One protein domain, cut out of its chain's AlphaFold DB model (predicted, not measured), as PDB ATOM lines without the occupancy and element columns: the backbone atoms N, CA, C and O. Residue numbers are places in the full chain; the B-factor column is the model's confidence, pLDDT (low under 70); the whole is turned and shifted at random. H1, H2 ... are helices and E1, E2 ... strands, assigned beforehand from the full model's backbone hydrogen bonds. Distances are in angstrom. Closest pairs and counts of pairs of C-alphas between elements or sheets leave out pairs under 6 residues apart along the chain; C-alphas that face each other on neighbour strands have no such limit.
ATOM      1  N   ILE A 751     122.040 174.021 135.406       95.81
ATOM      2  CA  ILE A 751     120.722 174.650 135.413       95.81
ATOM      3  C   ILE A 751     119.854 173.946 134.367       95.81
ATOM      4  O   ILE A 751     120.242 173.792 133.207       95.81
ATOM      5  N   THR A 752     118.682 173.485 134.791       97.12
ATOM      6  CA  THR A 752     117.739 172.728 133.965       97.12
ATOM      7  C   THR A 752     116.477 173.551 133.748       97.12
ATOM      8  O   THR A 752     115.871 174.028 134.703       97.12
ATOM      9  N   PHE A 753     116.068 173.689 132.493       97.31
ATOM     10  CA  PHE A 753     114.847 174.357 132.059       97.31
ATOM     11  C   PHE A 753     113.892 173.310 131.506       97.31
ATOM     12  O   PHE A 753     114.316 172.509 130.680       97.31
ATOM     13  N   THR A 754     112.626 173.324 131.916       97.31
ATOM     14  CA  THR A 754     111.566 172.488 131.325       97.31
ATOM     15  C   THR A 754     110.397 173.380 130.929       97.31
ATOM     16  O   THR A 754     110.005 174.224 131.731       97.31
ATOM     17  N   ASP A 755     109.863 173.233 129.720       95.56
ATOM     18  CA  ASP A 755     108.711 174.009 129.245       95.56
ATOM     19  C   ASP A 755     107.366 173.299 129.490       95.56
ATOM     20  O   ASP A 755     107.321 172.174 129.995       95.56
ATOM     21  N   ALA A 756     106.258 173.972 129.170       94.94
ATOM     22  CA  ALA A 756     104.912 173.441 129.385       94.94
ATOM     23  C   ALA A 756     104.562 172.249 128.472       94.94
ATOM     24  O   ALA A 756     103.721 171.430 128.849       94.94
ATOM     25  N   SER A 757     105.225 172.119 127.317       90.19
ATOM     26  CA  SER A 757     105.100 170.962 126.424       90.19
ATOM     27  C   SER A 757     105.888 169.744 126.938       90.19
ATOM     28  O   SER A 757     105.615 168.613 126.536       90.19
ATOM     29  N   GLY A 758     106.853 169.964 127.839       91.31
ATOM     30  CA  GLY A 758     107.745 168.952 128.404       91.31
ATOM     31  C   GLY A 758     109.145 168.919 127.781       91.31
ATOM     32  O   GLY A 758     109.944 168.058 128.155       91.31
ATOM     33  N   ASN A 759     109.475 169.844 126.872       92.75
ATOM     34  CA  ASN A 759     110.828 169.980 126.337       92.75
ATOM     35  C   ASN A 759     111.769 170.418 127.464       92.75
ATOM     36  O   ASN A 759     111.459 171.337 128.225       92.75
ATOM     37  N   GLN A 760     112.934 169.779 127.570       94.62
ATOM     38  CA  GLN A 760     113.911 170.065 128.620       94.62
ATOM     39  C   GLN A 760     115.274 170.421 128.028       94.62
ATOM     40  O   GLN A 760     115.742 169.744 127.120       94.62
ATOM     41  N   MET A 761     115.941 171.444 128.562       95.00
ATOM     42  CA  MET A 761     117.336 171.778 128.247       95.00
ATOM     43  C   MET A 761     118.148 171.898 129.535       95.00
ATOM     44  O   MET A 761     117.683 172.476 130.518       95.00
ATOM     45  N   LYS A 762     119.377 171.375 129.528       95.25
ATOM     46  CA  LYS A 762     120.304 171.419 130.662       95.25
ATOM     47  C   LYS A 762     121.604 172.095 130.241       95.25
ATOM     48  O   LYS A 762     122.300 171.609 129.354       95.25
ATOM     49  N   LEU A 763     121.921 173.208 130.893       95.38
ATOM     50  CA  LEU A 763     123.171 173.943 130.711       95.38
ATOM     51  C   LEU A 763     124.070 173.724 131.927       95.38
ATOM     52  O   LEU A 763     123.587 173.627 133.053       95.38
ATOM     53  N   TYR A 764     125.374 173.636 131.699       94.12
ATOM     54  CA  TYR A 764     126.343 173.157 132.683       94.12
ATOM     55  C   TYR A 764     127.327 174.246 133.113       94.12
ATOM     56  O   TYR A 764     127.594 175.196 132.374       94.12
ATOM     57  N   PHE A 765     127.928 174.049 134.285       90.81
ATOM     58  CA  PHE A 765     128.965 174.903 134.848       90.81
ATOM     59  C   PHE A 765     130.200 174.087 135.229       90.81
ATOM     60  O   PHE A 765     130.106 173.105 135.970       90.81
ATOM     61  N   ASN A 766     131.371 174.496 134.740       89.38
ATOM     62  CA  ASN A 766     132.648 173.941 135.181       89.38
ATOM     63  C   ASN A 766     133.794 174.941 134.960       89.38
ATOM     64  O   ASN A 766     133.878 175.592 133.922       89.38
ATOM     65  N   GLU A 767     134.695 175.027 135.936       83.44
ATOM     66  CA  GLU A 767     135.766 176.029 135.986       83.44
ATOM     67  C   GLU A 767     137.106 175.588 135.389       83.44
ATOM     68  O   GLU A 767     137.959 176.435 135.118       83.44
ATOM     69  N   ASP A 768     137.300 174.280 135.206       83.69
ATOM     70  CA  ASP A 768     138.568 173.679 134.773       83.69
ATOM     71  C   ASP A 768     138.431 172.900 133.446       83.69
ATOM     72  O   ASP A 768     139.431 172.587 132.793       83.69
ATOM     73  N   ALA A 769     137.202 172.592 133.013       85.94
ATOM     74  CA  ALA A 769     136.909 171.905 131.758       85.94
ATOM     75  C   ALA A 769     136.990 172.838 130.534       85.94
ATOM     76  O   ALA A 769     136.645 174.019 130.582       85.94
ATOM     77  N   ASN A 770     137.403 172.293 129.384       87.00
ATOM     78  CA  ASN A 770     137.512 173.075 128.153       87.00
ATOM     79  C   ASN A 770     136.135 173.334 127.510       87.00
ATOM     80  O   ASN A 770     135.657 172.540 126.695       87.00
ATOM     81  N   ARG A 771     135.526 174.482 127.833       86.56
ATOM     82  CA  ARG A 771     134.225 174.917 127.291       86.56
ATOM     83  C   ARG A 771     134.170 175.044 125.759       86.56
ATOM     84  O   ARG A 771     133.095 174.899 125.188       86.56
ATOM     85  N   GLU A 772     135.306 175.212 125.072       85.94
ATOM     86  CA  GLU A 772     135.351 175.272 123.596       85.94
ATOM     87  C   GLU A 772     134.963 173.944 122.916       85.94
ATOM     88  O   GLU A 772     134.660 173.931 121.723       85.94
ATOM     89  N   LEU A 773     134.934 172.836 123.665       86.56
ATOM     90  CA  LEU A 773     134.479 171.526 123.187       86.56
ATOM     91  C   LEU A 773     132.945 171.379 123.178       86.56
ATOM     92  O   LEU A 773     132.432 170.470 122.529       86.56
ATOM     93  N   PHE A 774     132.224 172.266 123.872       90.19
ATOM     94  CA  PHE A 774     130.775 172.193 124.106       90.19
ATOM     95  C   PHE A 774     130.025 173.391 123.494       90.19
ATOM     96  O   PHE A 774     129.032 173.875 124.044       90.19
ATOM     97  N   VAL A 775     130.519 173.888 122.355       93.25
ATOM     98  CA  VAL A 775     129.821 174.892 121.535       93.25
ATOM     99  C   VAL A 775     128.565 174.252 120.950       93.25
ATOM    100  O   VAL A 775     128.655 173.206 120.306       93.25
ATOM    101  N   LEU A 776     127.413 174.889 121.139       94.56
ATOM    102  CA  LEU A 776     126.141 174.433 120.588       94.56
ATOM    103  C   LEU A 776     126.067 174.677 119.071       94.56
ATOM    104  O   LEU A 776     126.702 175.611 118.559       94.56
ATOM    105  N   PRO A 777     125.263 173.883 118.338       95.75
ATOM    106  CA  PRO A 777     124.947 174.166 116.942       95.75
ATOM    107  C   PRO A 777     124.363 175.579 116.746       95.75
ATOM    108  O   PRO A 777     123.908 176.198 117.716       95.75
ATOM    109  N   PRO A 778     124.331 176.108 115.507       94.50
ATOM    110  CA  PRO A 778     123.614 177.348 115.196       94.50
ATOM    111  C   PRO A 778     122.185 177.283 115.744       94.50
ATOM    112  O   PRO A 778     121.603 176.207 115.713       94.50
ATOM    113  N   MET A 779     121.618 178.394 116.231       91.56
ATOM    114  CA  MET A 779     120.220 178.417 116.704       91.56
ATOM    115  C   MET A 779     119.282 177.743 115.686       91.56
ATOM    116  O   MET A 779     119.518 177.880 114.481       91.56
ATOM    117  N   PRO A 780     118.246 177.008 116.115       91.69
ATOM    118  CA  PRO A 780     117.281 176.408 115.198       91.69
ATOM    119  C   PRO A 780     116.399 177.494 114.533       91.69
ATOM    120  O   PRO A 780     116.525 178.676 114.867       91.69
ATOM    121  N   PRO A 781     115.524 177.140 113.570       86.25
ATOM    122  CA  PRO A 781     114.532 178.062 113.018       86.25
ATOM    123  C   PRO A 781     113.639 178.685 114.100       86.25
ATOM    124  O   PRO A 781     113.520 178.159 115.207       86.25
ATOM    125  N   GLU A 782     112.982 179.801 113.774       78.44
ATOM    126  CA  GLU A 782     112.058 180.455 114.709       78.44
ATOM    127  C   GLU A 782     110.972 179.479 115.210       78.44
ATOM    128  O   GLU A 782     110.559 178.555 114.507       78.44
ATOM    129  N   GLU A 783     110.525 179.691 116.451       84.06
ATOM    130  CA  GLU A 783     109.607 178.821 117.213       84.06
ATOM    131  C   GLU A 783     110.181 177.473 117.703       84.06
ATOM    132  O   GLU A 783     109.523 176.818 118.504       84.06
ATOM    133  N   ALA A 784     111.384 177.045 117.302       91.00
ATOM    134  CA  ALA A 784     112.011 175.849 117.880       91.00
ATOM    135  C   ALA A 784     112.571 176.107 119.292       91.00
ATOM    136  O   ALA A 784     113.119 177.177 119.569       91.00
ATOM    137  N   PHE A 785     112.445 175.110 120.175       93.69
ATOM    138  CA  PHE A 785     112.905 175.182 121.561       93.69
ATOM    139  C   PHE A 785     114.436 175.167 121.628       93.69
ATOM    140  O   PHE A 785     115.098 174.183 121.295       93.69
ATOM    141  N   ASP A 786     115.008 176.277 122.081       95.06
ATOM    142  CA  ASP A 786     116.445 176.438 122.264       95.06
ATOM    143  C   ASP A 786     116.717 177.331 123.471       95.06
ATOM    144  O   ASP A 786     116.225 178.459 123.570       95.06
ATOM    145  N   ILE A 787     117.511 176.807 124.403       95.38
ATOM    146  CA  ILE A 787     117.956 177.531 125.587       95.38
ATOM    147  C   ILE A 787     119.472 177.391 125.657       95.38
ATOM    148  O   ILE A 787     119.999 176.281 125.673       95.38
ATOM    149  N   ARG A 788     120.187 178.518 125.659       93.94
ATOM    150  CA  ARG A 788     121.657 178.540 125.571       93.94
ATOM    151  C   ARG A 788     122.275 179.728 126.284       93.94
ATOM    152  O   ARG A 788     121.637 180.776 126.423       93.94
ATOM    153  N   PHE A 789     123.547 179.605 126.659       93.44
ATOM    154  CA  PHE A 789     124.341 180.775 127.021       93.44
ATOM    155  C   PHE A 789     124.523 181.692 125.804       93.44
ATOM    156  O   PHE A 789     124.655 181.234 124.671       93.44
ATOM    157  N   ALA A 790     124.580 183.004 126.035       88.44
ATOM    158  CA  ALA A 790     124.798 184.017 124.997       88.44
ATOM    159  C   ALA A 790     126.200 183.962 124.343       88.44
ATOM    160  O   ALA A 790     126.491 184.748 123.445       88.44
ATOM    161  N   SER A 791     127.057 183.045 124.799       86.62
ATOM    162  CA  SER A 791     128.338 182.646 124.208       86.62
ATOM    163  C   SER A 791     128.220 181.504 123.179       86.62
ATOM    164  O   SER A 791     129.241 181.050 122.665       86.62
ATOM    165  N   ASP A 792     126.999 181.034 122.883       90.19
ATOM    166  CA  ASP A 792     126.701 179.835 122.078       90.19
ATOM    167  C   ASP A 792     127.324 178.541 122.642       90.19
ATOM    168  O   ASP A 792     127.646 177.602 121.911       90.19
ATOM    169  N   LEU A 793     127.477 178.469 123.968       90.88
ATOM    170  CA  LEU A 793     127.978 177.297 124.687       90.88
ATOM    171  C   LEU A 793     126.861 176.571 125.449       90.88
ATOM    172  O   LEU A 793     125.871 177.174 125.867       90.88
ATOM    173  N   MET A 794     127.070 175.273 125.676       91.94
ATOM    174  CA  MET A 794     126.304 174.445 126.619       91.94
ATOM    175  C   MET A 794     126.949 174.395 128.019       91.94
ATOM    176  O   MET A 794     126.310 173.982 128.985       91.94
ATOM    177  N   LEU A 795     128.218 174.807 128.122       91.69
ATOM    178  CA  LEU A 795     129.047 174.785 129.327       91.69
ATOM    179  C   LEU A 795     129.661 176.169 129.561       91.69
ATOM    180  O   LEU A 795     130.256 176.723 128.636       91.69
ATOM    181  N   GLU A 796     129.575 176.696 130.782       90.31
ATOM    182  CA  GLU A 796     130.202 177.973 131.150       90.31
ATOM    183  C   GLU A 796     130.995 177.956 132.465       90.31
ATOM    184  O   GLU A 796     130.875 177.052 133.289       90.31
ATOM    185  N   SER A 797     131.803 179.003 132.646       85.62
ATOM    186  CA  SER A 797     132.430 179.390 133.916       85.62
ATOM    187  C   SER A 797     131.627 180.536 134.549       85.62
ATOM    188  O   SER A 797     131.158 181.429 133.844       85.62
ATOM    189  N   LEU A 798     131.461 180.527 135.875       77.69
ATOM    190  CA  LEU A 798     130.769 181.576 136.647       77.69
ATOM    191  C   LEU A 798     131.698 182.302 137.639       77.69
ATOM    192  O   LEU A 798     131.255 183.123 138.445       77.69
ATOM    193  N   LYS A 799     133.001 182.015 137.587       67.31
ATOM    194  CA  LYS A 799     134.051 182.480 138.506       67.31
ATOM    195  C   LYS A 799     134.283 183.985 138.430       67.31
ATOM    196  O   LYS A 799     135.255 184.470 137.851       67.31
ATOM    197  N   ASN A 800     133.430 184.702 139.160       52.88
ATOM    198  CA  ASN A 800     133.320 186.162 139.234       52.88
ATOM    199  C   ASN A 800     132.717 186.829 137.979       52.88
ATOM    200  O   ASN A 800     132.849 188.043 137.824       52.88
ATOM    201  N   GLU A 801     132.032 186.070 137.118       65.56
ATOM    202  CA  GLU A 801     131.354 186.583 135.919       65.56
ATOM    203  C   GLU A 801     129.857 186.223 135.916       65.56
ATOM    204  O   GLU A 801     129.422 185.254 136.538       65.56
ATOM    205  N   SER A 802     129.054 187.040 135.230       81.06
ATOM    206  CA  SER A 802     127.611 186.837 135.066       81.06
ATOM    207  C   SER A 802     127.310 186.305 133.665       81.06
ATOM    208  O   SER A 802     127.527 187.022 132.682       81.06
ATOM    209  N   ALA A 803     126.774 185.091 133.555       87.12
ATOM    210  CA  ALA A 803     126.351 184.545 132.268       87.12
ATOM    211  C   ALA A 803     124.926 185.008 131.915       87.12
ATOM    212  O   ALA A 803     124.068 185.161 132.786       87.12
ATOM    213  N   ILE A 804     124.661 185.214 130.623       89.50
ATOM    214  CA  ILE A 804     123.314 185.479 130.100       89.50
ATOM    215  C   ILE A 804     122.822 184.209 129.416       89.50
ATOM    216  O   ILE A 804     123.515 183.680 128.548       89.50
ATOM    217  N   ILE A 805     121.621 183.754 129.761       94.31
ATOM    218  CA  ILE A 805     120.916 182.671 129.069       94.31
ATOM    219  C   ILE A 805     119.806 183.290 128.215       94.31
ATOM    220  O   ILE A 805     119.067 184.161 128.679       94.31
ATOM    221  N   SER A 806     119.699 182.855 126.959       92.50
ATOM    222  CA  SER A 806     118.562 183.163 126.083       92.50
ATOM    223  C   SER A 806     117.624 181.963 125.999       92.50
ATOM    224  O   SER A 806     118.092 180.829 126.021       92.50
ATOM    225  N   ILE A 807     116.321 182.233 125.915       92.94
ATOM    226  CA  ILE A 807     115.231 181.255 125.896       92.94
ATOM    227  C   ILE A 807     114.391 181.521 124.642       92.94
ATOM    228  O   ILE A 807     113.817 182.602 124.492       92.94
ATOM    229  N   SER A 808     114.336 180.541 123.743       92.69
ATOM    230  CA  SER A 808     113.657 180.602 122.445       92.69
ATOM    231  C   SER A 808     112.693 179.422 122.308       92.69
ATOM    232  O   SER A 808     112.985 178.340 122.807       92.69
ATOM    233  N   GLY A 809     111.539 179.630 121.664       90.94
ATOM    234  CA  GLY A 809     110.569 178.569 121.334       90.94
ATOM    235  C   GLY A 809     109.877 177.850 122.502       90.94
ATOM    236  O   GLY A 809     109.067 176.969 122.250       90.94
ATOM    237  N   ALA A 810     110.158 178.209 123.757       93.19
ATOM    238  CA  ALA A 810     109.582 177.549 124.928       93.19
ATOM    239  C   ALA A 810     108.108 177.907 125.167       93.19
ATOM    240  O   ALA A 810     107.737 179.086 125.179       93.19
ATOM    241  N   GLU A 811     107.282 176.894 125.436       93.81
ATOM    242  CA  GLU A 811     105.898 177.084 125.878       93.81
ATOM    243  C   GLU A 811     105.846 177.411 127.383       93.81
ATOM    244  O   GLU A 811     106.420 176.706 128.212       93.81
ATOM    245  N   TYR A 812     105.164 178.495 127.764       93.75
ATOM    246  CA  TYR A 812     105.086 178.937 129.163       93.75
ATOM    247  C   TYR A 812     103.844 178.353 129.867       93.75
ATOM    248  O   TYR A 812     102.775 178.294 129.259       93.75
ATOM    249  N   PRO A 813     103.925 177.999 131.165       96.12
ATOM    250  CA  PRO A 813     105.014 178.307 132.092       96.12
ATOM    251  C   PRO A 813     106.233 177.385 131.954       96.12
ATOM    252  O   PRO A 813     106.090 176.194 131.698       96.12
ATOM    253  N   ILE A 814     107.420 177.941 132.197       96.31
ATOM    254  CA  ILE A 814     108.680 177.190 132.245       96.31
ATOM    255  C   ILE A 814     109.109 176.962 133.701       96.31
ATOM    256  O   ILE A 814     108.995 177.863 134.532       96.31
ATOM    257  N   THR A 815     109.643 175.786 134.014       97.31
ATOM    258  CA  THR A 815     110.291 175.485 135.298       97.31
ATOM    259  C   THR A 815     111.803 175.599 135.145       97.31
ATOM    260  O   THR A 815     112.379 174.967 134.260       97.31
ATOM    261  N   ILE A 816     112.452 176.364 136.023       97.19
ATOM    262  CA  ILE A 816     113.910 176.389 136.182       97.19
ATOM    263  C   ILE A 816     114.271 175.647 137.467       97.19
ATOM    264  O   ILE A 816     113.699 175.926 138.515       97.19
ATOM    265  N   ARG A 817     115.250 174.748 137.396       96.50
ATOM    266  CA  ARG A 817     115.856 174.035 138.528       96.50
ATOM    267  C   ARG A 817     117.372 174.204 138.496       96.50
ATOM    268  O   ARG A 817     117.950 174.227 137.407       96.50
ATOM    269  N   VAL A 818     118.015 174.274 139.658       94.44
ATOM    270  CA  VAL A 818     119.484 174.247 139.775       94.44
ATOM    271  C   VAL A 818     119.945 173.023 140.562       94.44
ATOM    272  O   VAL A 818     119.297 172.607 141.516       94.44
ATOM    273  N   ASP A 819     121.064 172.436 140.147       92.31
ATOM    274  CA  ASP A 819     121.680 171.269 140.780       92.31
ATOM    275  C   ASP A 819     123.196 171.512 140.898       92.31
ATOM    276  O   ASP A 819     123.860 171.832 139.910       92.31
ATOM    277  N   GLY A 820     123.758 171.354 142.096       86.75
ATOM    278  CA  GLY A 820     125.185 171.495 142.402       86.75
ATOM    279  C   GLY A 820     125.725 172.930 142.499       86.75
ATOM    280  O   GLY A 820     126.943 173.099 142.569       86.75
ATOM    281  N   VAL A 821     124.872 173.963 142.476       86.62
ATOM    282  CA  VAL A 821     125.282 175.380 142.541       86.62
ATOM    283  C   VAL A 821     124.161 176.289 143.058       86.62
ATOM    284  O   VAL A 821     123.000 176.102 142.705       86.62
ATOM    285  N   ASP A 822     124.528 177.321 143.824       87.25
ATOM    286  CA  ASP A 822     123.624 178.413 144.203       87.25
ATOM    287  C   ASP A 822     123.680 179.536 143.146       87.25
ATOM    288  O   ASP A 822     124.744 180.109 142.892       87.25
ATOM    289  N   LEU A 823     122.545 179.885 142.534       88.56
ATOM    290  CA  LEU A 823     122.451 180.909 141.485       88.56
ATOM    291  C   LEU A 823     121.503 182.047 141.867       88.56
ATOM    292  O   LEU A 823     120.322 181.834 142.140       88.56
ATOM    293  N   GLN A 824     121.978 183.290 141.744       86.31
ATOM    294  CA  GLN A 824     121.082 184.445 141.665       86.31
ATOM    295  C   GLN A 824     120.659 184.690 140.212       86.31
ATOM    296  O   GLN A 824     121.499 185.031 139.370       86.31
ATOM    297  N   ILE A 825     119.357 184.559 139.944       89.69
ATOM    298  CA  ILE A 825     118.737 184.624 138.618       89.69
ATOM    299  C   ILE A 825     117.887 185.894 138.485       89.69
ATOM    300  O   ILE A 825     117.027 186.172 139.320       89.69
ATOM    301  N   LYS A 826     118.103 186.661 137.411       86.88
ATOM    302  CA  LYS A 826     117.390 187.914 137.106       86.88
ATOM    303  C   LYS A 826     116.882 187.936 135.673       86.88
ATOM    304  O   LYS A 826     117.567 187.430 134.793       86.88
ATOM    305  N   ASP A 827     115.755 188.584 135.394       82.81
ATOM    306  CA  ASP A 827     115.385 188.895 134.005       82.81
ATOM    307  C   ASP A 827     116.265 190.009 133.397       82.81
ATOM    308  O   ASP A 827     116.748 190.909 134.089       82.81
ATOM    309  N   MET A 828     116.440 189.983 132.071       70.06
ATOM    310  CA  MET A 828     117.153 191.033 131.321       70.06
ATOM    311  C   MET A 828     116.393 192.371 131.221       70.06
ATOM    312  O   MET A 828     116.955 193.352 130.733       70.06
ATOM    313  N   ILE A 829     115.151 192.467 131.703       63.38
ATOM    314  CA  ILE A 829     114.355 193.705 131.776       63.38
ATOM    315  C   ILE A 829     114.657 194.433 133.108       63.38
ATOM    316  O   ILE A 829     113.781 194.992 133.768       63.38
ATOM    317  N   ASN A 830     115.939 194.453 133.490       54.34
ATOM    318  CA  ASN A 830     116.501 194.975 134.744       54.34
ATOM    319  C   ASN A 830     116.060 194.252 136.041       54.34
ATOM    320  O   ASN A 830     116.174 194.846 137.113       54.34
ATOM    321  N   GLY A 831     115.579 193.004 135.981       56.66
ATOM    322  CA  GLY A 831     115.218 192.224 137.174       56.66
ATOM    323  C   GLY A 831     113.914 192.676 137.842       56.66
ATOM    324  O   GLY A 831     113.848 192.767 139.069       56.66
ATOM    325  N   ASN A 832     112.902 193.037 137.043       59.81
ATOM    326  CA  ASN A 832     111.602 193.547 137.511       59.81
ATOM    327  C   ASN A 832     110.491 192.487 137.592       59.81
ATOM    328  O   ASN A 832     109.439 192.753 138.171       59.81
ATOM    329  N   TYR A 833     110.705 191.324 136.983       65.31
ATOM    330  CA  TYR A 833     109.761 190.208 136.909       65.31
ATOM    331  C   TYR A 833     110.360 188.906 137.466       65.31
ATOM    332  O   TYR A 833     109.613 188.020 137.870       65.31
ATOM    333  N   LEU A 834     111.692 188.814 137.533       77.56
ATOM    334  CA  LEU A 834     112.461 187.753 138.176       77.56
ATOM    335  C   LEU A 834     113.737 188.359 138.785       77.56
ATOM    336  O   LEU A 834     114.500 189.023 138.082       77.56
ATOM    337  N   ASN A 835     113.975 188.132 140.078       86.44
ATOM    338  CA  ASN A 835     115.194 188.532 140.796       86.44
ATOM    339  C   ASN A 835     115.365 187.645 142.041       86.44
ATOM    340  O   ASN A 835     115.304 188.112 143.177       86.44
ATOM    341  N   GLU A 836     115.499 186.346 141.796       85.81
ATOM    342  CA  GLU A 836     115.434 185.296 142.811       85.81
ATOM    343  C   GLU A 836     116.809 184.673 143.055       85.81
ATOM    344  O   GLU A 836     117.744 184.839 142.269       85.81
ATOM    345  N   THR A 837     116.959 183.972 144.177       87.75
ATOM    346  CA  THR A 837     118.185 183.232 144.511       87.75
ATOM    347  C   THR A 837     117.807 181.789 144.803       87.75
ATOM    348  O   THR A 837     117.117 181.528 145.785       87.75
ATOM    349  N   LEU A 838     118.227 180.885 143.920       86.94
ATOM    350  CA  LEU A 838     118.003 179.446 144.021       86.94
ATOM    351  C   LEU A 838     119.265 178.809 144.604       86.94
ATOM    352  O   LEU A 838     120.363 179.087 144.123       86.94
ATOM    353  N   ASN A 839     119.112 177.988 145.635       89.50
ATOM    354  CA  ASN A 839     120.189 177.204 146.237       89.50
ATOM    355  C   ASN A 839     120.246 175.817 145.568       89.50
ATOM    356  O   ASN A 839     119.310 175.439 144.865       89.50
ATOM    357  N   ASP A 840     121.301 175.037 145.812       88.25
ATOM    358  CA  ASP A 840     121.403 173.648 145.324       88.25
ATOM    359  C   ASP A 840     120.115 172.821 145.569       88.25
ATOM    360  O   ASP A 840     119.717 172.575 146.711       88.25
ATOM    361  N   GLY A 841     119.468 172.389 144.480       90.12
ATOM    362  CA  GLY A 841     118.237 171.597 144.477       90.12
ATOM    363  C   GLY A 841     116.925 172.392 144.410       90.12
ATOM    364  O   GLY A 841     115.870 171.763 144.303       90.12
ATOM    365  N   ASP A 842     116.957 173.729 144.455       92.62
ATOM    366  CA  ASP A 842     115.756 174.570 144.346       92.62
ATOM    367  C   ASP A 842     115.192 174.620 142.910       92.62
ATOM    368  O   ASP A 842     115.916 174.570 141.908       92.62
ATOM    369  N   GLU A 843     113.871 174.796 142.818       95.31
ATOM    370  CA  GLU A 843     113.125 174.984 141.570       95.31
ATOM    371  C   GLU A 843     112.164 176.186 141.641       95.31
ATOM    372  O   GLU A 843     111.651 176.542 142.704       95.31
ATOM    373  N   ILE A 844     111.904 176.817 140.494       94.12
ATOM    374  CA  ILE A 844     110.982 177.947 140.343       94.12
ATOM    375  C   ILE A 844     110.181 177.847 139.041       94.12
ATOM    376  O   ILE A 844     110.720 177.531 137.980       94.12
ATOM    377  N   LEU A 845     108.887 178.165 139.118       95.38
ATOM    378  CA  LEU A 845     107.982 178.244 137.970       95.38
ATOM    379  C   LEU A 845     107.854 179.694 137.478       95.38
ATOM    380  O   LEU A 845     107.491 180.586 138.244       95.38
ATOM    381  N   ILE A 846     108.094 179.920 136.188       92.56
ATOM    382  CA  ILE A 846     107.991 181.220 135.521       92.56
ATOM    383  C   ILE A 846     106.866 181.167 134.485       92.56
ATOM    384  O   ILE A 846     106.995 180.538 133.437       92.56
ATOM    385  N   SER A 847     105.774 181.884 134.748       92.75
ATOM    386  CA  SER A 847     104.608 181.955 133.849       92.75
ATOM    387  C   SER A 847     104.610 183.156 132.895       92.75
ATOM    388  O   SER A 847     103.676 183.311 132.112       92.75
ATOM    389  N   ASP A 848     105.611 184.035 132.972       87.69
ATOM    390  CA  ASP A 848     105.664 185.273 132.188       87.69
ATOM    391  C   ASP A 848     106.524 185.102 130.929       87.69
ATOM    392  O   ASP A 848     107.753 185.183 130.975       87.69
ATOM    393  N   SER A 849     105.862 184.909 129.785       87.75
ATOM    394  CA  SER A 849     106.495 184.692 128.474       87.75
ATOM    395  C   SER A 849     107.318 185.875 127.947       87.75
ATOM    396  O   SER A 849     107.965 185.773 126.906       87.75
ATOM    397  N   ARG A 850     107.351 187.003 128.668       85.25
ATOM    398  CA  ARG A 850     108.242 188.135 128.374       85.25
ATOM    399  C   ARG A 850     109.671 187.899 128.876       85.25
ATOM    400  O   ARG A 850     110.582 188.606 128.447       85.25
ATOM    401  N   ILE A 851     109.891 186.922 129.761       87.44
ATOM    402  CA  ILE A 851     111.203 186.588 130.338       87.44
ATOM    403  C   ILE A 851     111.940 185.616 129.402       87.44
ATOM    404  O   ILE A 851     112.201 184.464 129.734       87.44
ATOM    405  N   ASN A 852     112.260 186.094 128.197       88.12
ATOM    406  CA  ASN A 852     112.972 185.323 127.169       88.12
ATOM    407  C   ASN A 852     114.508 185.403 127.283       88.12
ATOM    408  O   ASN A 852     115.223 184.757 126.518       88.12
ATOM    409  N   LYS A 853     115.040 186.191 128.228       90.12
ATOM    410  CA  LYS A 853     116.466 186.223 128.584       90.12
ATOM    411  C   LYS A 853     116.653 186.477 130.074       90.12
ATOM    412  O   LYS A 853     116.015 187.374 130.635       90.12
ATOM    413  N   ILE A 854     117.579 185.742 130.682       91.06
ATOM    414  CA  ILE A 854     117.936 185.859 132.098       91.06
ATOM    415  C   ILE A 854     119.445 186.046 132.281       91.06
ATOM    416  O   ILE A 854     120.246 185.583 131.472       91.06
ATOM    417  N   ILE A 855     119.825 186.720 133.362       89.44
ATOM    418  CA  ILE A 855     121.192 186.850 133.866       89.44
ATOM    419  C   ILE A 855     121.319 185.910 135.064       89.44
ATOM    420  O   ILE A 855     120.496 185.980 135.979       89.44
ATOM    421  N   ILE A 856     122.359 185.085 135.093       90.50
ATOM    422  CA  ILE A 856     122.714 184.253 136.247       90.50
ATOM    423  C   ILE A 856     124.054 184.693 136.840       90.50
ATOM    424  O   ILE A 856     124.927 185.202 136.136       90.50
ATOM    425  N   ASN A 857     124.218 184.505 138.148       85.44
ATOM    426  CA  ASN A 857     125.426 184.865 138.889       85.44
ATOM    427  C   ASN A 857     125.749 183.723 139.867       85.44
ATOM    428  O   ASN A 857     124.938 183.458 140.753       85.44
ATOM    429  N   GLY A 858     126.901 183.062 139.699       68.38
ATOM    430  CA  GLY A 858     127.288 181.858 140.464       68.38
ATOM    431  C   GLY A 858     127.958 182.098 141.817       68.38
ATOM    432  O   GLY A 858     128.290 181.148 142.515       68.38
TER     433      GLY A 858
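AT A GLANCE: This is residues 751 to 858 of the 952 residues of the protein "T9SS C-terminal target domain-containing protein" of Chlorobi bacterium (UniProt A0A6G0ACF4). Two antiparallel sheets, one of five strands and one of four, are stacked face to face as a sandwich, with their strands running nearly along the same line. The one short helix, H1, lies off one end of the sandwich, in the stretch of chain that leads from E2 to E3. The printed part has 108 residues, with one named helix and nine named strands in the order E1, E2, H1, E3, E4, E5, E6, E7, E8, E9; the larger sheet has the order E3, E4, E9, E6, E7 and the smaller E2, E1, E5, E8. The class is mostly strand, though under half of the residues, 49 of 108, are in named elements. The whole is compact and rounded, with a radius of gyration of the C-alphas of 13.1 A and spans of 35 by 31 by 24 A.

IN THESE COORDINATES: In the larger sheet, E3 is residues 786 to 789, E4 is residues 802 to 808, E9 is residues 853 to 857, E6 is residues 823 to 827 and E7 is residues 835 to 838. E4 is the longest strand by residues and runs 19.8 A from C-alpha 802 at (127.611, 186.837, 135.066) to C-alpha 808 at (113.657, 180.602, 122.445). E3 measures 10.2 A, E9 13.7 A, E6 13.0 A and E7 10.0 A. In the smaller sheet, E2 is residues 760 to 765 and measures 17.0 A, E1 is residues 751 to 754 and measures 10.3 A, E5 is residues 814 to 819 and measures 16.6 A, and E8 is residues 843 to 846 and measures 10.1 A. E1 begins at C-alpha 751, (120.722, 174.650, 135.413), and E9 ends at C-alpha 857, (125.426, 184.865, 138.889). H1 is residues 771 to 774 and measures 5.4 A.

HOW THE PARTS SIT: The larger sheet is strongly twisted, with edge strands E3 and E7. E3 and E4 form a hairpin, with N 806 and O 788 2.9 A apart. E4 and E9 are antiparallel at 154 degrees, with N 805 and O 854 2.9 A apart. E9 and E6 stand at 151 degrees, with N 855 and O 826 2.8 A apart. E6 and E7 form a hairpin, with N 825 and O 836 2.8 A apart. The smaller sheet is only just strongly twisted, its C-alphas lying up to 4.2 A off the best plane. In it E1 and E2 form a hairpin, with N 753 and O 761 2.8 A apart; E1 and E5 have N 752 and O 817 2.8 A apart; E5 and E8 have N 844 and O 816 2.8 A apart. In the sandwich, two sheets face to face, the facing parts are 9.2 A centre to centre and the strands of the one stand at 11 degrees to those of the other. The closest C-alphas of E2 and E3, those of Met 761 and Ile 787, are 6.4 A apart. H1 is on neither sheet and is too short for any O i to N i+4 pair; its one O i to N i+3 pair is within hydrogen-bond range.

THE WHOLE: The two C-alphas farthest apart, those of Asp 768 and Asp 848, are 35.0 A apart. The printed part has no cut. The links H1 to E3 and E3 to E4 are long; in the second, residues 795 to 796 pair in parallel with residues 764 to 765 of E2. The mean pLDDT of the printed part is 87.9, and it is under 70 at residues 799 to 801, 829 to 833 and 858.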